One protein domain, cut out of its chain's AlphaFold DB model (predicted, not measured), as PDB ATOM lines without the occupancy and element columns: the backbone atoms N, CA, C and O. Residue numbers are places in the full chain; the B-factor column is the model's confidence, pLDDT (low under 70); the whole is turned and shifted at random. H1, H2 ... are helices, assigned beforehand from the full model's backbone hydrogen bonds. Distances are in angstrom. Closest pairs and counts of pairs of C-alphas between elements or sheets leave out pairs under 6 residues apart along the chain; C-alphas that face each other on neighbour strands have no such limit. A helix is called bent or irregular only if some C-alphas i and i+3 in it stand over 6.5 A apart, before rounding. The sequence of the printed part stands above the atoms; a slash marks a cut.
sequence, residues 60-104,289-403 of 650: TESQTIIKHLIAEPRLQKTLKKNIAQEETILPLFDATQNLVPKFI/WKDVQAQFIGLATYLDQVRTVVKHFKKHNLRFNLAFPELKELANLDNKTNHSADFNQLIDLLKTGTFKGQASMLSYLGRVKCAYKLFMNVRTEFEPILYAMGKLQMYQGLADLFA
ATOM      1  N   THR A  60     -41.597  19.402 -10.395       81.00
ATOM      2  CA  THR A  60     -42.935  18.801 -10.318       81.00
ATOM      3  C   THR A  60     -43.423  18.721  -8.867       81.00
ATOM      4  O   THR A  60     -44.584  19.028  -8.570       81.00
ATOM      5  N   GLU A  61     -42.530  18.376  -7.941       78.75
ATOM      6  CA  GLU A  61     -42.789  18.401  -6.503       78.75
ATOM      7  C   GLU A  61     -43.092  19.827  -6.021       78.75
ATOM      8  O   GLU A  61     -44.138  20.065  -5.417       78.75
ATOM      9  N   SER A  62     -42.265  20.805  -6.398       82.19
ATOM     10  CA  SER A  62     -42.473  22.227  -6.089       82.19
ATOM     11  C   SER A  62     -43.824  22.754  -6.586       82.19
ATOM     12  O   SER A  62     -44.551  23.425  -5.855       82.19
ATOM     13  N   GLN A  63     -44.225  22.411  -7.810       86.69
ATOM     14  CA  GLN A  63     -45.539  22.778  -8.342       86.69
ATOM     15  C   GLN A  63     -46.673  22.125  -7.551       86.69
ATOM     16  O   GLN A  63     -47.697  22.756  -7.281       86.69
ATOM     17  N   THR A  64     -46.496  20.861  -7.164       84.31
ATOM     18  CA  THR A  64     -47.465  20.124  -6.349       84.31
ATOM     19  C   THR A  64     -47.653  20.808  -4.998       84.31
ATOM     20  O   THR A  64     -48.789  21.055  -4.595       84.31
ATOM     21  N   ILE A  65     -46.565  21.189  -4.329       81.12
ATOM     22  CA  ILE A  65     -46.574  21.972  -3.089       81.12
ATOM     23  C   ILE A  65     -47.385  23.264  -3.246       81.12
ATOM     24  O   ILE A  65     -48.294  23.528  -2.456       81.12
ATOM     25  N   ILE A  66     -47.067  24.059  -4.273       87.06
ATOM     26  CA  ILE A  66     -47.693  25.365  -4.505       87.06
ATOM     27  C   ILE A  66     -49.205  25.193  -4.701       87.06
ATOM     28  O   ILE A  66     -49.986  25.890  -4.055       87.06
ATOM     29  N   LYS A  67     -49.634  24.212  -5.508       87.31
ATOM     30  CA  LYS A  67     -51.060  23.895  -5.728       87.31
ATOM     31  C   LYS A  67     -51.797  23.577  -4.425       87.31
ATOM     32  O   LYS A  67     -52.904  24.065  -4.214       87.31
ATOM     33  N   HIS A  68     -51.185  22.801  -3.531       83.56
ATOM     34  CA  HIS A  68     -51.789  22.494  -2.233       83.56
ATOM     35  C   HIS A  68     -51.890  23.729  -1.333       83.56
ATOM     36  O   HIS A  68     -52.904  23.919  -0.667       83.56
ATOM     37  N   LEU A  69     -50.863  24.585  -1.318       85.69
ATOM     38  CA  LEU A  69     -50.888  25.820  -0.533       85.69
ATOM     39  C   LEU A  69     -51.961  26.790  -1.027       85.69
ATOM     40  O   LEU A  69     -52.613  27.420  -0.195       85.69
ATOM     41  N   ILE A  70     -52.185  26.887  -2.341       87.06
ATOM     42  CA  ILE A  70     -53.284  27.674  -2.927       87.06
ATOM     43  C   ILE A  70     -54.644  27.185  -2.396       87.06
ATOM     44  O   ILE A  70     -55.496  27.999  -2.046       87.06
ATOM     45  N   ALA A  71     -54.829  25.870  -2.261       85.75
ATOM     46  CA  ALA A  71     -56.079  25.271  -1.794       85.75
ATOM     47  C   ALA A  71     -56.340  25.410  -0.276       85.75
ATOM     48  O   ALA A  71     -57.458  25.148   0.171       85.75
ATOM     49  N   GLU A  72     -55.358  25.834   0.535       84.88
ATOM     50  CA  GLU A  72     -55.441  25.839   2.008       84.88
ATOM     51  C   GLU A  72     -55.201  27.234   2.642       84.88
ATOM     52  O   GLU A  72     -54.160  27.489   3.266       84.88
ATOM     53  N   PRO A  73     -56.186  28.159   2.609       81.12
ATOM     54  CA  PRO A  73     -56.022  29.539   3.096       81.12
ATOM     55  C   PRO A  73     -55.664  29.661   4.586       81.12
ATOM     56  O   PRO A  73     -54.995  30.604   5.021       81.12
ATOM     57  N   ARG A  74     -56.109  28.707   5.416       80.81
ATOM     58  CA  ARG A  74     -55.788  28.689   6.857       80.81
ATOM     59  C   ARG A  74     -54.307  28.416   7.104       80.81
ATOM     60  O   ARG A  74     -53.729  28.982   8.037       80.81
ATOM     61  N   LEU A  75     -53.704  27.569   6.273       79.25
ATOM     62  CA  LEU A  75     -52.283  27.268   6.341       79.25
ATOM     63  C   LEU A  75     -51.467  28.492   5.917       79.25
ATOM     64  O   LEU A  75     -50.581  28.900   6.663       79.25
ATOM     65  N   GLN A  76     -51.856  29.160   4.825       80.94
ATOM     66  CA  GLN A  76     -51.235  30.421   4.400       80.94
ATOM     67  C   GLN A  76     -51.248  31.473   5.517       80.94
ATOM     68  O   GLN A  76     -50.214  32.049   5.844       80.94
ATOM     69  N   LYS A  77     -52.395  31.686   6.179       84.69
ATOM     70  CA  LYS A  77     -52.497  32.639   7.300       84.69
ATOM     71  C   LYS A  77     -51.534  32.309   8.446       84.69
ATOM     72  O   LYS A  77     -50.968  33.216   9.055       84.69
ATOM     73  N   THR A  78     -51.363  31.025   8.749       81.06
ATOM     74  CA  THR A  78     -50.445  30.565   9.801       81.06
ATOM     75  C   THR A  78     -48.993  30.821   9.404       81.06
ATOM     76  O   THR A  78     -48.219  31.322  10.213       81.06
ATOM     77  N   LEU A  79     -48.639  30.562   8.146       82.44
ATOM     78  CA  LEU A  79     -47.290  30.789   7.635       82.44
ATOM     79  C   LEU A  79     -46.925  32.284   7.579       82.44
ATOM     80  O   LEU A  79     -45.845  32.641   8.045       82.44
ATOM     81  N   LYS A  80     -47.855  33.179   7.200       84.50
ATOM     82  CA  LYS A  80     -47.648  34.646   7.288       84.50
ATOM     83  C   LYS A  80     -47.290  35.110   8.694       84.50
ATOM     84  O   LYS A  80     -46.439  35.975   8.874       84.50
ATOM     85  N   LYS A  81     -47.934  34.527   9.707       79.94
ATOM     86  CA  LYS A  81     -47.632  34.840  11.106       79.94
ATOM     87  C   LYS A  81     -46.220  34.388  11.494       79.94
ATOM     88  O   LYS A  81     -45.581  35.070  12.290       79.94
ATOM     89  N   ASN A  82     -45.738  33.277  10.940       78.25
ATOM     90  CA  ASN A  82     -44.401  32.753  11.228       78.25
ATOM     91  C   ASN A  82     -43.296  33.598  10.609       78.25
ATOM     92  O   ASN A  82     -42.295  33.807  11.284       78.25
ATOM     93  N   ILE A  83     -43.509  34.139   9.405       79.19
ATOM     94  CA  ILE A  83     -42.566  35.061   8.749       79.19
ATOM     95  C   ILE A  83     -42.252  36.242   9.676       79.19
ATOM     96  O   ILE A  83     -41.095  36.493   9.996       79.19
ATOM     97  N   ALA A  84     -43.288  36.891  10.217       79.19
ATOM     98  CA  ALA A  84     -43.115  38.018  11.136       79.19
ATOM     99  C   ALA A  84     -42.331  37.645  12.414       79.19
ATOM    100  O   ALA A  84     -41.627  38.476  12.990       79.19
ATOM    101  N   GLN A  85     -42.450  36.398  12.884       75.56
ATOM    102  CA  GLN A  85     -41.673  35.915  14.030       75.56
ATOM    103  C   GLN A  85     -40.222  35.614  13.644       75.56
ATOM    104  O   GLN A  85     -39.316  35.947  14.398       75.56
ATOM    105  N   GLU A  86     -39.989  35.023  12.476       74.88
ATOM    106  CA  GLU A  86     -38.653  34.682  11.985       74.88
ATOM    107  C   GLU A  86     -37.789  35.923  11.742       74.88
ATOM    108  O   GLU A  86     -36.655  35.974  12.218       74.88
ATOM    109  N   GLU A  87     -38.355  36.963  11.120       75.94
ATOM    110  CA  GLU A  87     -37.708  38.274  10.951       75.94
ATOM    111  C   GLU A  87     -37.315  38.904  12.293       75.94
ATOM    112  O   GLU A  87     -36.304  39.598  12.394       75.94
ATOM    113  N   THR A  88     -38.088  38.631  13.346       72.00
ATOM    114  CA  THR A  88     -37.770  39.092  14.700       72.00
ATOM    115  C   THR A  88     -36.629  38.280  15.312       72.00
ATOM    116  O   THR A  88     -35.875  38.826  16.108       72.00
ATOM    117  N   ILE A  89     -36.491  36.997  14.966       69.25
ATOM    118  CA  ILE A  89     -35.613  36.023  15.631       69.25
ATOM    119  C   ILE A  89     -34.230  35.922  14.986       69.25
ATOM    120  O   ILE A  89     -33.242  35.858  15.717       69.25
ATOM    121  N   LEU A  90     -34.130  35.924  13.654       70.31
ATOM    122  CA  LEU A  90     -32.851  35.783  12.943       70.31
ATOM    123  C   LEU A  90     -31.803  36.829  13.378       70.31
ATOM    124  O   LEU A  90     -30.696  36.430  13.751       70.31
ATOM    125  N   PRO A  91     -32.136  38.133  13.494       66.69
ATOM    126  CA  PRO A  91     -31.199  39.124  14.023       66.69
ATOM    127  C   PRO A  91     -30.732  38.825  15.458       66.69
ATOM    128  O   PRO A  91     -29.650  39.248  15.859       66.69
ATOM    129  N   LEU A  92     -31.528  38.098  16.251       63.03
ATOM    130  CA  LEU A  92     -31.205  37.730  17.634       63.03
ATOM    131  C   LEU A  92     -30.202  36.574  17.685       63.03
ATOM    132  O   LEU A  92     -29.273  36.604  18.494       63.03
ATOM    133  N   PHE A  93     -30.344  35.584  16.800       66.50
ATOM    134  CA  PHE A  93     -29.361  34.508  16.624       66.50
ATOM    135  C   PHE A  93     -27.987  35.079  16.236       66.50
ATOM    136  O   PHE A  93     -26.958  34.634  16.750       66.50
ATOM    137  N   ASP A  94     -27.956  36.104  15.384       64.25
ATOM    138  CA  ASP A  94     -26.712  36.767  14.979       64.25
ATOM    139  C   ASP A  94     -26.158  37.704  16.062       64.25
ATOM    140  O   ASP A  94     -24.948  37.759  16.303       64.25
ATOM    141  N   ALA A  95     -27.025  38.419  16.786       61.97
ATOM    142  CA  ALA A  95     -26.611  39.264  17.903       61.97
ATOM    143  C   ALA A  95     -26.018  38.443  19.060       61.97
ATOM    144  O   ALA A  95     -25.008  38.845  19.636       61.97
ATOM    145  N   THR A  96     -26.599  37.284  19.387       60.47
ATOM    146  CA  THR A  96     -26.107  36.399  20.460       60.47
ATOM    147  C   THR A  96     -24.724  35.821  20.179       60.47
ATOM    148  O   THR A  96     -23.896  35.772  21.087       60.47
ATOM    149  N   GLN A  97     -24.396  35.522  18.921       58.84
ATOM    150  CA  GLN A  97     -23.022  35.172  18.534       58.84
ATOM    151  C   GLN A  97     -22.026  36.300  18.813       58.84
ATOM    152  O   GLN A  97     -20.933  36.046  19.311       58.84
ATOM    153  N   ASN A  98     -22.414  37.548  18.545       53.06
ATOM    154  CA  ASN A  98     -21.574  38.728  18.771       53.06
ATOM    155  C   ASN A  98     -21.498  39.152  20.252       53.06
ATOM    156  O   ASN A  98     -20.597  39.899  20.640       53.06
ATOM    157  N   LEU A  99     -22.408  38.662  21.101       51.34
ATOM    158  CA  LEU A  99     -22.384  38.891  22.548       51.34
ATOM    159  C   LEU A  99     -21.296  38.071  23.256       51.34
ATOM    160  O   LEU A  99     -20.771  38.524  24.273       51.34
ATOM    161  N   VAL A 100     -20.907  36.910  22.714       48.66
ATOM    162  CA  VAL A 100     -19.844  36.071  23.297       48.66
ATOM    163  C   VAL A 100     -18.475  36.766  23.249       48.66
ATOM    164  O   VAL A 100     -17.859  36.883  24.311       48.66
ATOM    165  N   PRO A 101     -18.013  37.314  22.103       36.38
ATOM    166  CA  PRO A 101     -16.822  38.146  22.065       36.38
ATOM    167  C   PRO A 101     -16.945  39.349  22.984       36.38
ATOM    168  O   PRO A 101     -16.006  39.587  23.716       36.38
ATOM    169  N   LYS A 102     -18.092  40.045  23.035       37.53
ATOM    170  CA  LYS A 102     -18.284  41.214  23.915       37.53
ATOM    171  C   LYS A 102     -18.077  40.897  25.396       37.53
ATOM    172  O   LYS A 102     -17.425  41.666  26.080       37.53
ATOM    173  N   PHE A 103     -18.539  39.747  25.886       39.19
ATOM    174  CA  PHE A 103     -18.272  39.311  27.264       39.19
ATOM    175  C   PHE A 103     -16.810  38.892  27.503       39.19
ATOM    176  O   PHE A 103     -16.320  38.984  28.630       39.19
ATOM    177  N   ILE A 104     -16.121  38.405  26.466       35.44
ATOM    178  CA  ILE A 104     -14.715  37.982  26.538       35.44
ATOM    179  C   ILE A 104     -13.766  39.180  26.370       35.44
ATOM    180  O   ILE A 104     -12.778  39.250  27.089       35.44
ATOM    181  N   TRP A 289     -29.999  41.042  30.386       81.19
ATOM    182  CA  TRP A 289     -30.611  39.720  30.502       81.19
ATOM    183  C   TRP A 289     -32.126  39.715  30.291       81.19
ATOM    184  O   TRP A 289     -32.665  38.708  29.831       81.19
ATOM    185  N   LYS A 290     -32.816  40.819  30.590       82.94
ATOM    186  CA  LYS A 290     -34.211  41.013  30.180       82.94
ATOM    187  C   LYS A 290     -34.326  41.039  28.656       82.94
ATOM    188  O   LYS A 290     -35.235  40.413  28.116       82.94
ATOM    189  N   ASP A 291     -33.404  41.706  27.968       83.94
ATOM    190  CA  ASP A 291     -33.385  41.725  26.505       83.94
ATOM    191  C   ASP A 291     -33.152  40.306  25.960       83.94
ATOM    192  O   ASP A 291     -33.935  39.838  25.141       83.94
ATOM    193  N   VAL A 292     -32.183  39.553  26.499       85.25
ATOM    194  CA  VAL A 292     -31.956  38.131  26.154       85.25
ATOM    195  C   VAL A 292     -33.191  37.264  26.438       85.25
ATOM    196  O   VAL A 292     -33.552  36.403  25.637       85.25
ATOM    197  N   GLN A 293     -33.891  37.493  27.552       89.12
ATOM    198  CA  GLN A 293     -35.144  36.797  27.847       89.12
ATOM    199  C   GLN A 293     -36.200  37.063  26.765       89.12
ATOM    200  O   GLN A 293     -36.883  36.128  26.351       89.12
ATOM    201  N   ALA A 294     -36.331  38.309  26.297       88.50
ATOM    202  CA  ALA A 294     -37.260  38.658  25.222       88.50
ATOM    203  C   ALA A 294     -36.962  37.868  23.938       88.50
ATOM    204  O   ALA A 294     -37.887  37.401  23.277       88.50
ATOM    205  N   GLN A 295     -35.683  37.635  23.639       87.56
ATOM    206  CA  GLN A 295     -35.267  36.823  22.492       87.56
ATOM    207  C   GLN A 295     -35.713  35.366  22.631       87.56
ATOM    208  O   GLN A 295     -36.303  34.804  21.710       87.56
ATOM    209  N   PHE A 296     -35.512  34.762  23.806       90.19
ATOM    210  CA  PHE A 296     -35.958  33.391  24.061       90.19
ATOM    211  C   PHE A 296     -37.481  33.244  24.112       90.19
ATOM    212  O   PHE A 296     -37.996  32.194  23.735       90.19
ATOM    213  N   ILE A 297     -38.213  34.285  24.520       90.88
ATOM    214  CA  ILE A 297     -39.676  34.337  24.379       90.88
ATOM    215  C   ILE A 297     -40.070  34.288  22.894       90.88
ATOM    216  O   ILE A 297     -40.982  33.543  22.526       90.88
ATOM    217  N   GLY A 298     -39.376  35.046  22.037       88.00
ATOM    218  CA  GLY A 298     -39.561  34.999  20.585       88.00
ATOM    219  C   GLY A 298     -39.318  33.596  20.027       88.00
ATOM    220  O   GLY A 298     -40.199  33.028  19.385       88.00
ATOM    221  N   LEU A 299     -38.175  32.988  20.365       88.81
ATOM    222  CA  LEU A 299     -37.840  31.620  19.957       88.81
ATOM    223  C   LEU A 299     -38.889  30.597  20.422       88.81
ATOM    224  O   LEU A 299     -39.351  29.788  19.621       88.81
ATOM    225  N   ALA A 300     -39.312  30.648  21.689       91.44
ATOM    226  CA  ALA A 300     -40.359  29.768  22.210       91.44
ATOM    227  C   ALA A 300     -41.672  29.921  21.423       91.44
ATOM    228  O   ALA A 300     -42.287  28.928  21.027       91.44
ATOM    229  N   THR A 301     -42.062  31.166  21.131       89.75
ATOM    230  CA  THR A 301     -43.266  31.481  20.351       89.75
ATOM    231  C   THR A 301     -43.178  30.931  18.929       89.75
ATOM    232  O   THR A 301     -44.142  30.335  18.447       89.75
ATOM    233  N   TYR A 302     -42.032  31.088  18.262       88.50
ATOM    234  CA  TYR A 302     -41.794  30.551  16.922       88.50
ATOM    235  C   TYR A 302     -41.912  29.032  16.891       88.50
ATOM    236  O   TYR A 302     -42.669  28.502  16.081       88.50
ATOM    237  N   LEU A 303     -41.265  28.331  17.826       89.00
ATOM    238  CA  LEU A 303     -41.343  26.871  17.920       89.00
ATOM    239  C   LEU A 303     -42.781  26.382  18.140       89.00
ATOM    240  O   LEU A 303     -43.209  25.408  17.520       89.00
ATOM    241  N   ASP A 304     -43.571  27.081  18.955       88.69
ATOM    242  CA  ASP A 304     -44.994  26.770  19.126       88.69
ATOM    243  C   ASP A 304     -45.803  26.974  17.838       88.69
ATOM    244  O   ASP A 304     -46.721  26.197  17.537       88.69
ATOM    245  N   GLN A 305     -45.467  27.982  17.029       87.25
ATOM    246  CA  GLN A 305     -46.105  28.128  15.726       87.25
ATOM    247  C   GLN A 305     -45.635  27.077  14.712       87.25
ATOM    248  O   GLN A 305     -46.461  26.587  13.944       87.25
ATOM    249  N   VAL A 306     -44.363  26.670  14.725       87.00
ATOM    250  CA  VAL A 306     -43.858  25.554  13.905       87.00
ATOM    251  C   VAL A 306     -44.634  24.273  14.225       87.00
ATOM    252  O   VAL A 306     -45.157  23.622  13.318       87.00
ATOM    253  N   ARG A 307     -44.841  23.958  15.512       86.94
ATOM    254  CA  ARG A 307     -45.707  22.838  15.935       86.94
ATOM    255  C   ARG A 307     -47.129  22.965  15.390       86.94
ATOM    256  O   ARG A 307     -47.736  21.975  14.978       86.94
ATOM    257  N   THR A 308     -47.670  24.183  15.378       86.81
ATOM    258  CA  THR A 308     -49.009  24.467  14.843       86.81
ATOM    259  C   THR A 308     -49.073  24.198  13.338       86.81
ATOM    260  O   THR A 308     -50.018  23.557  12.878       86.81
ATOM    261  N   VAL A 309     -48.049  24.604  12.583       84.06
ATOM    262  CA  VAL A 309     -47.907  24.301  11.152       84.06
ATOM    263  C   VAL A 309     -47.886  22.791  10.929       84.06
ATOM    264  O   VAL A 309     -48.746  22.274  10.219       84.06
ATOM    265  N   VAL A 310     -47.000  22.057  11.610       82.38
ATOM    266  CA  VAL A 310     -46.914  20.586  11.516       82.38
ATOM    267  C   VAL A 310     -48.262  19.924  11.817       82.38
ATOM    268  O   VAL A 310     -48.679  18.997  11.119       82.38
ATOM    269  N   LYS A 311     -48.986  20.410  12.831       83.56
ATOM    270  CA  LYS A 311     -50.325  19.916  13.176       83.56
ATOM    271  C   LYS A 311     -51.338  20.154  12.053       83.56
ATOM    272  O   LYS A 311     -52.133  19.258  11.771       83.56
ATOM    273  N   HIS A 312     -51.324  21.329  11.421       80.56
ATOM    274  CA  HIS A 312     -52.183  21.615  10.269       80.56
ATOM    275  C   HIS A 312     -51.870  20.692   9.097       80.56
ATOM    276  O   HIS A 312     -52.782  20.069   8.562       80.56
ATOM    277  N   PHE A 313     -50.595  20.515   8.768       76.69
ATOM    278  CA  PHE A 313     -50.189  19.599   7.710       76.69
ATOM    279  C   PHE A 313     -50.679  18.163   7.943       76.69
ATOM    280  O   PHE A 313     -51.287  17.571   7.054       76.69
ATOM    281  N   LYS A 314     -50.492  17.626   9.159       77.19
ATOM    282  CA  LYS A 314     -50.985  16.287   9.534       77.19
ATOM    283  C   LYS A 314     -52.507  16.178   9.434       77.19
ATOM    284  O   LYS A 314     -53.019  15.175   8.956       77.19
ATOM    285  N   LYS A 315     -53.238  17.206   9.883       79.12
ATOM    286  CA  LYS A 315     -54.709  17.211   9.888       79.12
ATOM    287  C   LYS A 315     -55.309  17.144   8.481       79.12
ATOM    288  O   LYS A 315     -56.361  16.538   8.312       79.12
ATOM    289  N   HIS A 316     -54.681  17.787   7.504       72.19
ATOM    290  CA  HIS A 316     -55.217  17.901   6.146       72.19
ATOM    291  C   HIS A 316     -54.776  16.752   5.221       72.19
ATOM    292  O   HIS A 316     -54.982  16.836   4.016       72.19
ATOM    293  N   ASN A 317     -54.187  15.672   5.763       61.94
ATOM    294  CA  ASN A 317     -53.708  14.504   5.004       61.94
ATOM    295  C   ASN A 317     -52.835  14.862   3.789       61.94
ATOM    296  O   ASN A 317     -52.722  14.081   2.841       61.94
ATOM    297  N   LEU A 318     -52.185  16.029   3.826       62.56
ATOM    298  CA  LEU A 318     -51.136  16.362   2.878       62.56
ATOM    299  C   LEU A 318     -50.098  15.256   3.017       62.56
ATOM    300  O   LEU A 318     -49.712  14.935   4.144       62.56
ATOM    301  N   ARG A 319     -49.711  14.615   1.906       58.50
ATOM    302  CA  ARG A 319     -48.716  13.535   1.916       58.50
ATOM    303  C   ARG A 319     -47.380  14.120   2.383       58.50
ATOM    304  O   ARG A 319     -46.541  14.524   1.589       58.50
ATOM    305  N   PHE A 320     -47.236  14.182   3.702       57.00
ATOM    306  CA  PHE A 320     -46.336  15.048   4.456       57.00
ATOM    307  C   PHE A 320     -44.874  14.894   4.039       57.00
ATOM    308  O   PHE A 320     -44.161  15.876   3.916       57.00
ATOM    309  N   ASN A 321     -44.476  13.655   3.751       53.47
ATOM    310  CA  ASN A 321     -43.120  13.297   3.346       53.47
ATOM    311  C   ASN A 321     -42.932  13.193   1.822       53.47
ATOM    312  O   ASN A 321     -41.801  13.050   1.383       53.47
ATOM    313  N   LEU A 322     -44.016  13.186   1.034       52.34
ATOM    314  CA  LEU A 322     -43.966  13.038  -0.434       52.34
ATOM    315  C   LEU A 322     -44.075  14.373  -1.168       52.34
ATOM    316  O   LEU A 322     -43.760  14.425  -2.346       52.34
ATOM    317  N   ALA A 323     -44.614  15.397  -0.508       55.97
ATOM    318  CA  ALA A 323     -44.652  16.748  -1.046       55.97
ATOM    319  C   ALA A 323     -43.591  17.646  -0.407       55.97
ATOM    320  O   ALA A 323     -43.302  18.685  -0.966       55.97
ATOM    321  N   PHE A 324     -43.052  17.314   0.772       67.12
ATOM    322  CA  PHE A 324     -42.049  18.155   1.427       67.12
ATOM    323  C   PHE A 324     -41.054  17.332   2.269       67.12
ATOM    324  O   PHE A 324     -41.235  17.171   3.483       67.12
ATOM    325  N   PRO A 325     -39.983  16.809   1.662       67.69
ATOM    326  CA  PRO A 325     -39.000  15.967   2.336       67.69
ATOM    327  C   PRO A 325     -38.362  16.664   3.546       67.69
ATOM    328  O   PRO A 325     -38.142  16.044   4.586       67.69
ATOM    329  N   GLU A 326     -38.132  17.974   3.449       67.38
ATOM    330  CA  GLU A 326     -37.502  18.789   4.488       67.38
ATOM    331  C   GLU A 326     -38.429  19.072   5.678       67.38
ATOM    332  O   GLU A 326     -37.952  19.323   6.784       67.38
ATOM    333  N   LEU A 327     -39.758  18.961   5.518       68.69
ATOM    334  CA  LEU A 327     -40.687  19.104   6.650       68.69
ATOM    335  C   LEU A 327     -40.618  17.916   7.618       68.69
ATOM    336  O   LEU A 327     -41.156  18.006   8.727       68.69
ATOM    337  N   LYS A 328     -39.915  16.832   7.258       75.12
ATOM    338  CA  LYS A 328     -39.550  15.763   8.195       75.12
ATOM    339  C   LYS A 328     -38.816  16.324   9.415       75.12
ATOM    340  O   LYS A 328     -39.106  15.901  10.534       75.12
ATOM    341  N   GLU A 329     -37.950  17.317   9.217       75.75
ATOM    342  CA  GLU A 329     -37.239  17.993  10.307       75.75
ATOM    343  C   GLU A 329     -38.214  18.718  11.242       75.75
ATOM    344  O   GLU A 329     -38.133  18.581  12.463       75.75
ATOM    345  N   LEU A 330     -39.234  19.383  10.687       77.00
ATOM    346  CA  LEU A 330     -40.271  20.038  11.491       77.00
ATOM    347  C   LEU A 330     -41.132  19.034  12.264       77.00
ATOM    348  O   LEU A 330     -41.472  19.271  13.423       77.00
ATOM    349  N   ALA A 331     -41.494  17.903  11.650       72.12
ATOM    350  CA  ALA A 331     -42.264  16.862  12.333       72.12
ATOM    351  C   ALA A 331     -41.503  16.201  13.482       72.12
ATOM    352  O   ALA A 331     -42.138  15.731  14.430       72.12
ATOM    353  N   ASN A 332     -40.176  16.178  13.396       79.38
ATOM    354  CA  ASN A 332     -39.299  15.586  14.393       79.38
ATOM    355  C   ASN A 332     -38.870  16.569  15.485       79.38
ATOM    356  O   ASN A 332     -38.123  16.165  16.370       79.38
ATOM    357  N   LEU A 333     -39.347  17.820  15.475       80.81
ATOM    358  CA  LEU A 333     -38.966  18.843  16.453       80.81
ATOM    359  C   LEU A 333     -39.103  18.372  17.914       80.81
ATOM    360  O   LEU A 333     -38.255  18.681  18.742       80.81
ATOM    361  N   ASP A 334     -40.162  17.621  18.232       79.94
ATOM    362  CA  ASP A 334     -40.415  17.105  19.585       79.94
ATOM    363  C   ASP A 334     -39.965  15.641  19.776       79.94
ATOM    364  O   ASP A 334     -40.189  15.057  20.840       79.94
ATOM    365  N   ASN A 335     -39.338  15.021  18.770       83.25
ATOM    366  CA  ASN A 335     -38.825  13.664  18.907       83.25
ATOM    367  C   ASN A 335     -37.481  13.671  19.643       83.25
ATOM    368  O   ASN A 335     -36.431  13.884  19.038       83.25
ATOM    369  N   LYS A 336     -37.520  13.378  20.947       80.88
ATOM    370  CA  LYS A 336     -36.340  13.436  21.818       80.88
ATOM    371  C   LYS A 336     -35.180  12.545  21.371       80.88
ATOM    372  O   LYS A 336     -34.043  12.856  21.700       80.88
ATOM    373  N   THR A 337     -35.437  11.470  20.623       80.62
ATOM    374  CA  THR A 337     -34.373  10.568  20.142       80.62
ATOM    375  C   THR A 337     -33.564  11.147  18.987       80.62
ATOM    376  O   THR A 337     -32.499  10.621  18.684       80.62
ATOM    377  N   ASN A 338     -34.072  12.187  18.323       82.75
ATOM    378  CA  ASN A 338     -33.462  12.752  17.119       82.75
ATOM    379  C   ASN A 338     -32.578  13.971  17.403       82.75
ATOM    380  O   ASN A 338     -31.916  14.445  16.486       82.75
ATOM    381  N   HIS A 339     -32.561  14.457  18.646       88.06
ATOM    382  CA  HIS A 339     -31.849  15.670  19.051       88.06
ATOM    383  C   HIS A 339     -30.949  15.406  20.254       88.06
ATOM    384  O   HIS A 339     -31.159  14.449  21.007       88.06
ATOM    385  N   SER A 340     -29.964  16.275  20.470       91.62
ATOM    386  CA  SER A 340     -29.063  16.169  21.614       91.62
ATOM    387  C   SER A 340     -29.794  16.331  22.954       91.62
ATOM    388  O   SER A 340     -30.906  16.865  23.053       91.62
ATOM    389  N   ALA A 341     -29.164  15.867  24.037       91.38
ATOM    390  CA  ALA A 341     -29.691  16.066  25.386       91.38
ATOM    391  C   ALA A 341     -29.838  17.563  25.721       91.38
ATOM    392  O   ALA A 341     -30.865  17.966  26.273       91.38
ATOM    393  N   ASP A 342     -28.862  18.382  25.317       90.69
ATOM    394  CA  ASP A 342     -28.870  19.834  25.511       90.69
ATOM    395  C   ASP A 342     -30.024  20.498  24.744       90.69
ATOM    396  O   ASP A 342     -30.690  21.387  25.284       90.69
ATOM    397  N   PHE A 343     -30.323  20.039  23.523       91.75
ATOM    398  CA  PHE A 343     -31.426  20.566  22.718       91.75
ATOM    399  C   PHE A 343     -32.762  20.236  23.371       91.75
ATOM    400  O   PHE A 343     -33.585  21.119  23.609       91.75
ATOM    401  N   ASN A 344     -32.954  18.973  23.756       91.56
ATOM    402  CA  ASN A 344     -34.152  18.535  24.462       91.56
ATOM    403  C   ASN A 344     -34.365  19.312  25.770       91.56
ATOM    404  O   ASN A 344     -35.483  19.747  26.064       91.56
ATOM    405  N   GLN A 345     -33.292  19.538  26.530       92.31
ATOM    406  CA  GLN A 345     -33.333  20.328  27.754       92.31
ATOM    407  C   GLN A 345     -33.705  21.790  27.474       92.31
ATOM    408  O   GLN A 345     -34.515  22.364  28.205       92.31
ATOM    409  N   LEU A 346     -33.156  22.395  26.417       92.25
ATOM    410  CA  LEU A 346     -33.509  23.751  26.001       92.25
ATOM    411  C   LEU A 346     -34.986  23.846  25.606       92.25
ATOM    412  O   LEU A 346     -35.685  24.738  26.081       92.25
ATOM    413  N   ILE A 347     -35.480  22.921  24.781       92.31
ATOM    414  CA  ILE A 347     -36.881  22.886  24.347       92.31
ATOM    415  C   ILE A 347     -37.830  22.775  25.545       92.31
ATOM    416  O   ILE A 347     -38.836  23.487  25.601       92.31
ATOM    417  N   ASP A 348     -37.517  21.927  26.524       91.25
ATOM    418  CA  ASP A 348     -38.332  21.792  27.733       91.25
ATOM    419  C   ASP A 348     -38.261  23.051  28.616       91.25
ATOM    420  O   ASP A 348     -39.278  23.504  29.153       91.25
ATOM    421  N   LEU A 349     -37.097  23.700  28.687       91.81
ATOM    422  CA  LEU A 349     -36.911  24.960  29.401       91.81
ATOM    423  C   LEU A 349     -37.726  26.110  28.778       91.81
ATOM    424  O   LEU A 349     -38.361  26.875  29.516       91.81
ATOM    425  N   LEU A 350     -37.779  26.191  27.444       92.62
ATOM    426  CA  LEU A 350     -38.558  27.183  26.687       92.62
ATOM    427  C   LEU A 350     -40.077  27.042  26.887       92.62
ATOM    428  O   LEU A 350     -40.802  28.027  26.773       92.62
ATOM    429  N   LYS A 351     -40.580  25.860  27.270       90.50
ATOM    430  CA  LYS A 351     -42.009  25.653  27.590       90.50
ATOM    431  C   LYS A 351     -42.419  26.242  28.946       90.50
ATOM    432  O   LYS A 351     -43.618  26.393  29.220       90.50
ATOM    433  N   THR A 352     -41.458  26.568  29.816       90.19
ATOM    434  CA  THR A 352     -41.742  27.100  31.157       90.19
ATOM    435  C   THR A 352     -42.348  28.506  31.104       90.19
ATOM    436  O   THR A 352     -42.147  29.261  30.158       90.19
ATOM    437  N   GLY A 353     -43.047  28.914  32.171       87.94
ATOM    438  CA  GLY A 353     -43.619  30.267  32.275       87.94
ATOM    439  C   GLY A 353     -42.594  31.410  32.199       87.94
ATOM    440  O   GLY A 353     -42.983  32.552  31.999       87.94
ATOM    441  N   THR A 354     -41.294  31.115  32.320       88.94
ATOM    442  CA  THR A 354     -40.200  32.092  32.177       88.94
ATOM    443  C   THR A 354     -40.131  32.689  30.772       88.94
ATOM    444  O   THR A 354     -39.731  33.841  30.625       88.94
ATOM    445  N   PHE A 355     -40.518  31.919  29.752       92.38
ATOM    446  CA  PHE A 355     -40.435  32.310  28.341       92.38
ATOM    447  C   PHE A 355     -41.821  32.522  27.724       92.38
ATOM    448  O   PHE A 355     -42.022  32.325  26.530       92.38
ATOM    449  N   LYS A 356     -42.790  32.947  28.545       89.31
ATOM    450  CA  LYS A 356     -44.142  33.314  28.111       89.31
ATOM    451  C   LYS A 356     -44.430  34.774  28.450       89.31
ATOM    452  O   LYS A 356     -44.027  35.257  29.504       89.31
ATOM    453  N   GLY A 357     -45.189  35.452  27.592       87.00
ATOM    454  CA  GLY A 357     -45.614  36.834  27.822       87.00
ATOM    455  C   GLY A 357     -44.500  37.849  27.562       87.00
ATOM    456  O   GLY A 357     -43.781  37.734  26.579       87.00
ATOM    457  N   GLN A 358     -44.383  38.873  28.410       87.81
ATOM    458  CA  GLN A 358     -43.374  39.927  28.260       87.81
ATOM    459  C   GLN A 358     -42.152  39.667  29.145       87.81
ATOM    460  O   GLN A 358     -42.273  39.197  30.277       87.81
ATOM    461  N   ALA A 359     -40.969  40.029  28.644       87.44
ATOM    462  CA  ALA A 359     -39.737  39.946  29.415       87.44
ATOM    463  C   ALA A 359     -39.782  40.856  30.651       87.44
ATOM    464  O   ALA A 359     -40.308  41.972  30.618       87.44
ATOM    465  N   SER A 360     -39.186  40.394  31.748       79.69
ATOM    466  CA  SER A 360     -39.230  41.071  33.040       79.69
ATOM    467  C   SER A 360     -37.917  40.917  33.795       79.69
ATOM    468  O   SER A 360     -37.333  39.836  33.836       79.69
ATOM    469  N   MET A 361     -37.506  41.991  34.473       69.75
ATOM    470  CA  MET A 361     -36.357  41.997  35.393       69.75
ATOM    471  C   MET A 361     -36.588  41.077  36.603       69.75
ATOM    472  O   MET A 361     -35.642  40.626  37.236       69.75
ATOM    473  N   LEU A 362     -37.855  40.777  36.913       68.19
ATOM    474  CA  LEU A 362     -38.264  39.894  38.009       68.19
ATOM    475  C   LEU A 362     -38.394  38.424  37.574       68.19
ATOM    476  O   LEU A 362     -38.877  37.589  38.343       68.19
ATOM    477  N   SER A 363     -38.026  38.102  36.332       74.94
ATOM    478  CA  SER A 363     -38.049  36.731  35.826       74.94
ATOM    479  C   SER A 363     -36.961  35.863  36.469       74.94
ATOM    480  O   SER A 363     -36.020  36.346  37.102       74.94
ATOM    481  N   TYR A 364     -37.079  34.542  36.313       80.50
ATOM    482  CA  TYR A 364     -36.074  33.597  36.797       80.50
ATOM    483  C   TYR A 364     -34.800  33.674  35.949       80.50
ATOM    484  O   TYR A 364     -34.579  32.851  35.059       80.50
ATOM    485  N   LEU A 365     -33.934  34.637  36.258       76.81
ATOM    486  CA  LEU A 365     -32.708  34.911  35.512       76.81
ATOM    487  C   LEU A 365     -31.793  33.681  35.355       76.81
ATOM    488  O   LEU A 365     -31.134  33.524  34.329       76.81
ATOM    489  N   GLY A 366     -31.779  32.773  36.337       76.75
ATOM    490  CA  GLY A 366     -31.035  31.511  36.241       76.75
ATOM    491  C   GLY A 366     -31.482  30.641  35.061       76.75
ATOM    492  O   GLY A 366     -30.643  30.093  34.352       76.75
ATOM    493  N   ARG A 367     -32.792  30.588  34.785       84.75
ATOM    494  CA  ARG A 367     -33.346  29.871  33.628       84.75
ATOM    495  C   ARG A 367     -32.984  30.554  32.316       84.75
ATOM    496  O   ARG A 367     -32.647  29.863  31.368       84.75
ATOM    497  N   VAL A 368     -32.986  31.886  32.270       83.00
ATOM    498  CA  VAL A 368     -32.574  32.647  31.074       83.00
ATOM    499  C   VAL A 368     -31.101  32.387  30.742       83.00
ATOM    500  O   VAL A 368     -30.766  32.094  29.599       83.00
ATOM    501  N   LYS A 369     -30.223  32.401  31.751       83.06
ATOM    502  CA  LYS A 369     -28.794  32.086  31.591       83.06
ATOM    503  C   LYS A 369     -28.551  30.634  31.176       83.06
ATOM    504  O   LYS A 369     -27.691  30.373  30.341       83.06
ATOM    505  N   CYS A 370     -29.303  29.698  31.753       85.62
ATOM    506  CA  CYS A 370     -29.244  28.287  31.380       85.62
ATOM    507  C   CYS A 370     -29.696  28.078  29.928       85.62
ATOM    508  O   CYS A 370     -28.977  27.436  29.169       85.62
ATOM    509  N   ALA A 371     -30.811  28.695  29.520       87.56
ATOM    510  CA  ALA A 371     -31.286  28.667  28.139       87.56
ATOM    511  C   ALA A 371     -30.242  29.238  27.175       87.56
ATOM    512  O   ALA A 371     -29.945  28.604  26.172       87.56
ATOM    513  N   TYR A 372     -29.618  30.368  27.523       87.38
ATOM    514  CA  TYR A 372     -28.523  30.943  26.739       87.38
ATOM    515  C   TYR A 372     -27.356  29.973  26.557       87.38
ATOM    516  O   TYR A 372     -26.915  29.745  25.436       87.38
ATOM    517  N   LYS A 373     -26.886  29.353  27.644       85.56
ATOM    518  CA  LYS A 373     -25.792  28.379  27.580       85.56
ATOM    519  C   LYS A 373     -26.145  27.180  26.694       85.56
ATOM    520  O   LYS A 373     -25.348  26.825  25.835       85.56
ATOM    521  N   LEU A 374     -27.316  26.577  26.901       87.81
ATOM    522  CA  LEU A 374     -27.766  25.422  26.118       87.81
ATOM    523  C   LEU A 374     -27.904  25.784  24.639       87.81
ATOM    524  O   LEU A 374     -27.423  25.061  23.779       87.81
ATOM    525  N   PHE A 375     -28.491  26.943  24.345       88.88
ATOM    526  CA  PHE A 375     -28.662  27.440  22.987       88.88
ATOM    527  C   PHE A 375     -27.342  27.589  22.228       88.88
ATOM    528  O   PHE A 375     -27.255  27.178  21.074       88.88
ATOM    529  N   MET A 376     -26.298  28.110  22.880       84.81
ATOM    530  CA  MET A 376     -24.974  28.223  22.260       84.81
ATOM    531  C   MET A 376     -24.380  26.863  21.868       84.81
ATOM    532  O   MET A 376     -23.626  26.803  20.900       84.81
ATOM    533  N   ASN A 377     -24.733  25.783  22.574       86.50
ATOM    534  CA  ASN A 377     -24.250  24.432  22.274       86.50
ATOM    535  C   ASN A 377     -24.997  23.776  21.107       86.50
ATOM    536  O   ASN A 377     -24.423  22.943  20.413       86.50
ATOM    537  N   VAL A 378     -26.265  24.142  20.893       88.88
ATOM    538  CA  VAL A 378     -27.182  23.419  19.990       88.88
ATOM    539  C   VAL A 378     -27.668  24.262  18.815       88.88
ATOM    540  O   VAL A 378     -28.622  23.900  18.133       88.88
ATOM    541  N   ARG A 379     -27.024  25.404  18.554       83.62
ATOM    542  CA  ARG A 379     -27.393  26.318  17.460       83.62
ATOM    543  C   ARG A 379     -27.530  25.598  16.115       83.62
ATOM    544  O   ARG A 379     -28.476  25.870  15.384       83.62
ATOM    545  N   THR A 380     -26.598  24.707  15.796       85.25
ATOM    546  CA  THR A 380     -26.573  23.976  14.522       85.25
ATOM    547  C   THR A 380     -27.758  23.019  14.376       85.25
ATOM    548  O   THR A 380     -28.223  22.794  13.266       85.25
ATOM    549  N   GLU A 381     -28.322  22.523  15.483       87.69
ATOM    550  CA  GLU A 381     -29.524  21.675  15.468       87.69
ATOM    551  C   GLU A 381     -30.786  22.460  15.055       87.69
ATOM    552  O   GLU A 381     -31.766  21.863  14.614       87.69
ATOM    553  N   PHE A 382     -30.771  23.800  15.120       83.81
ATOM    554  CA  PHE A 382     -31.860  24.642  14.609       83.81
ATOM    555  C   PHE A 382     -31.774  24.924  13.101       83.81
ATOM    556  O   PHE A 382     -32.789  25.296  12.510       83.81
ATOM    557  N   GLU A 383     -30.612  24.754  12.459       82.69
ATOM    558  CA  GLU A 383     -30.429  25.088  11.036       82.69
ATOM    559  C   GLU A 383     -31.393  24.328  10.109       82.69
ATOM    560  O   GLU A 383     -32.043  24.983   9.289       82.69
ATOM    561  N   PRO A 384     -31.590  22.997  10.246       83.69
ATOM    562  CA  PRO A 384     -32.520  22.262   9.386       83.69
ATOM    563  C   PRO A 384     -33.978  22.701   9.580       83.69
ATOM    564  O   PRO A 384     -34.743  22.757   8.616       83.69
ATOM    565  N   ILE A 385     -34.361  23.062  10.811       83.06
ATOM    566  CA  ILE A 385     -35.708  23.545  11.150       83.06
ATOM    567  C   ILE A 385     -35.966  24.903  10.487       83.06
ATOM    568  O   ILE A 385     -37.001  25.090   9.845       83.06
ATOM    569  N   LEU A 386     -35.020  25.840  10.616       83.25
ATOM    570  CA  LEU A 386     -35.110  27.166  10.000       83.25
ATOM    571  C   LEU A 386     -35.114  27.062   8.472       83.25
ATOM    572  O   LEU A 386     -35.951  27.674   7.816       83.25
ATOM    573  N   TYR A 387     -34.250  26.224   7.900       85.00
ATOM    574  CA  TYR A 387     -34.201  25.996   6.458       85.00
ATOM    575  C   TYR A 387     -35.520  25.434   5.908       85.00
ATOM    576  O   TYR A 387     -36.046  25.941   4.914       85.00
ATOM    577  N   ALA A 388     -36.086  24.418   6.568       84.19
ATOM    578  CA  ALA A 388     -37.365  23.831   6.177       84.19
ATOM    579  C   ALA A 388     -38.511  24.855   6.256       84.19
ATOM    580  O   ALA A 388     -39.349  24.923   5.352       84.19
ATOM    581  N   MET A 389     -38.527  25.691   7.299       84.50
ATOM    582  CA  MET A 389     -39.492  26.784   7.419       84.50
ATOM    583  C   MET A 389     -39.308  27.855   6.341       84.50
ATOM    584  O   MET A 389     -40.300  28.241   5.724       84.50
ATOM    585  N   GLY A 390     -38.079  28.288   6.059       85.12
ATOM    586  CA  GLY A 390     -37.786  29.276   5.016       85.12
ATOM    587  C   GLY A 390     -38.191  28.795   3.620       85.12
ATOM    588  O   GLY A 390     -38.826  29.530   2.862       85.12
ATOM    589  N   LYS A 391     -37.937  27.520   3.294       84.56
ATOM    590  CA  LYS A 391     -38.451  26.896   2.060       84.56
ATOM    591  C   LYS A 391     -39.975  26.903   2.002       84.56
ATOM    592  O   LYS A 391     -40.559  27.261   0.982       84.56
ATOM    593  N   LEU A 392     -40.637  26.533   3.094       84.75
ATOM    594  CA  LEU A 392     -42.094  26.532   3.151       84.75
ATOM    595  C   LEU A 392     -42.686  27.942   2.982       84.75
ATOM    596  O   LEU A 392     -43.704  28.107   2.310       84.75
ATOM    597  N   GLN A 393     -42.035  28.958   3.547       86.19
ATOM    598  CA  GLN A 393     -42.400  30.361   3.353       86.19
ATOM    599  C   GLN A 393     -42.211  30.805   1.902       86.19
ATOM    600  O   GLN A 393     -43.099  31.454   1.354       86.19
ATOM    601  N   MET A 394     -41.112  30.411   1.250       88.62
ATOM    602  CA  MET A 394     -40.906  30.652  -0.181       88.62
ATOM    603  C   MET A 394     -42.071  30.077  -0.999       88.62
ATOM    604  O   MET A 394     -42.679  30.798  -1.787       88.62
ATOM    605  N   TYR A 395     -42.446  28.814  -0.771       87.19
ATOM    606  CA  TYR A 395     -43.580  28.196  -1.464       87.19
ATOM    607  C   TYR A 395     -44.912  28.892  -1.188       87.19
ATOM    608  O   TYR A 395     -45.745  29.016  -2.085       87.19
ATOM    609  N   GLN A 396     -45.113  29.377   0.035       87.75
ATOM    610  CA  GLN A 396     -46.286  30.170   0.378       87.75
ATOM    611  C   GLN A 396     -46.304  31.510  -0.371       87.75
ATOM    612  O   GLN A 396     -47.353  31.901  -0.876       87.75
ATOM    613  N   GLY A 397     -45.160  32.185  -0.496       90.62
ATOM    614  CA  GLY A 397     -45.027  33.403  -1.297       90.62
ATOM    615  C   GLY A 397     -45.324  33.164  -2.779       90.62
ATOM    616  O   GLY A 397     -46.035  33.952  -3.398       90.62
ATOM    617  N   LEU A 398     -44.859  32.041  -3.334       90.88
ATOM    618  CA  LEU A 398     -45.164  31.634  -4.712       90.88
ATOM    619  C   LEU A 398     -46.658  31.328  -4.904       90.88
ATOM    620  O   LEU A 398     -47.242  31.731  -5.907       90.88
ATOM    621  N   ALA A 399     -47.290  30.659  -3.935       90.88
ATOM    622  CA  ALA A 399     -48.730  30.401  -3.939       90.88
ATOM    623  C   ALA A 399     -49.549  31.699  -3.877       90.88
ATOM    624  O   ALA A 399     -50.496  31.860  -4.647       90.88
ATOM    625  N   ASP A 400     -49.160  32.641  -3.012       91.25
ATOM    626  CA  ASP A 400     -49.786  33.962  -2.912       91.25
ATOM    627  C   ASP A 400     -49.640  34.742  -4.230       91.25
ATOM    628  O   ASP A 400     -50.613  35.322  -4.715       91.25
ATOM    629  N   LEU A 401     -48.447  34.725  -4.837       90.31
ATOM    630  CA  LEU A 401     -48.177  35.374  -6.120       90.31
ATOM    631  C   LEU A 401     -49.060  34.792  -7.231       90.31
ATOM    632  O   LEU A 401     -49.727  35.546  -7.941       90.31
ATOM    633  N   PHE A 402     -49.124  33.461  -7.329       92.00
ATOM    634  CA  PHE A 402     -49.959  32.759  -8.299       92.00
ATOM    635  C   PHE A 402     -51.440  33.116  -8.120       92.00
ATOM    636  O   PHE A 402     -52.068  33.608  -9.060       92.00
ATOM    637  N   ALA A 403     -51.972  32.962  -6.903       91.12
ATOM    638  CA  ALA A 403     -53.367  33.258  -6.581       91.12
ATOM    639  C   ALA A 403     -53.721  34.734  -6.832       91.12
ATOM    640  O   ALA A 403     -54.781  35.044  -7.365       91.12
TER     641      ALA A 403
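AT A GLANCE: This is residues 60 to 104 and 289 to 403 of the 650 residues of the protein "DNA_MISMATCH_REPAIR_2 domain-containing protein" of bacterium (UniProt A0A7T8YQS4). What is the shape? H2a and H3 lie side by side; bent H6 spans this elongated body, H6a packing on H3 and H5 toward one end, H6b crossing H2a to reach H1 at the other. What builds it? Six named helices, H1 to H6, class all helix, stand among 160 printed residues. It is compact, radius of gyration of the C-alphas 16.8 A, spanning 50 by 32 by 29 A.

HOW THE PARTS SIT: What touches? Among others, H2a, residues 73 to 88, touches H3, residues 289 to 315, at a shallow tilt of 21 degrees, opposite ways; the closest C-alphas, of Gln 85 and Tyr 302, are 6.1 A apart. And their backbones? In H3 every O i to N i+4 pair is within hydrogen-bond range, in H2a 10 of 12.

IN THESE COORDINATES: Where does H1 begin? H1, residues 60 to 71, starts at C-alpha 60 (-42.935, 18.801, -10.318). What bends? H2, residues 73 to 104, and H6, residues 365 to 403, each assigned as one helix by hydrogen bonds, are bent: C-alphas 88 and 91 are 6.6 A apart, C-alphas 377 and 380 8.1 A. H6b, residues 380 to 403, is irregular, C-alphas 381 and 384 being 6.8 A apart.

THE WHOLE: Where is the cut? Residues 105 to 288 are not printed; C-alphas 104 and 289 are 16.5 A apart. Where is confidence low? The pLDDT is under 70 in 28 residues, among them 91 to 104.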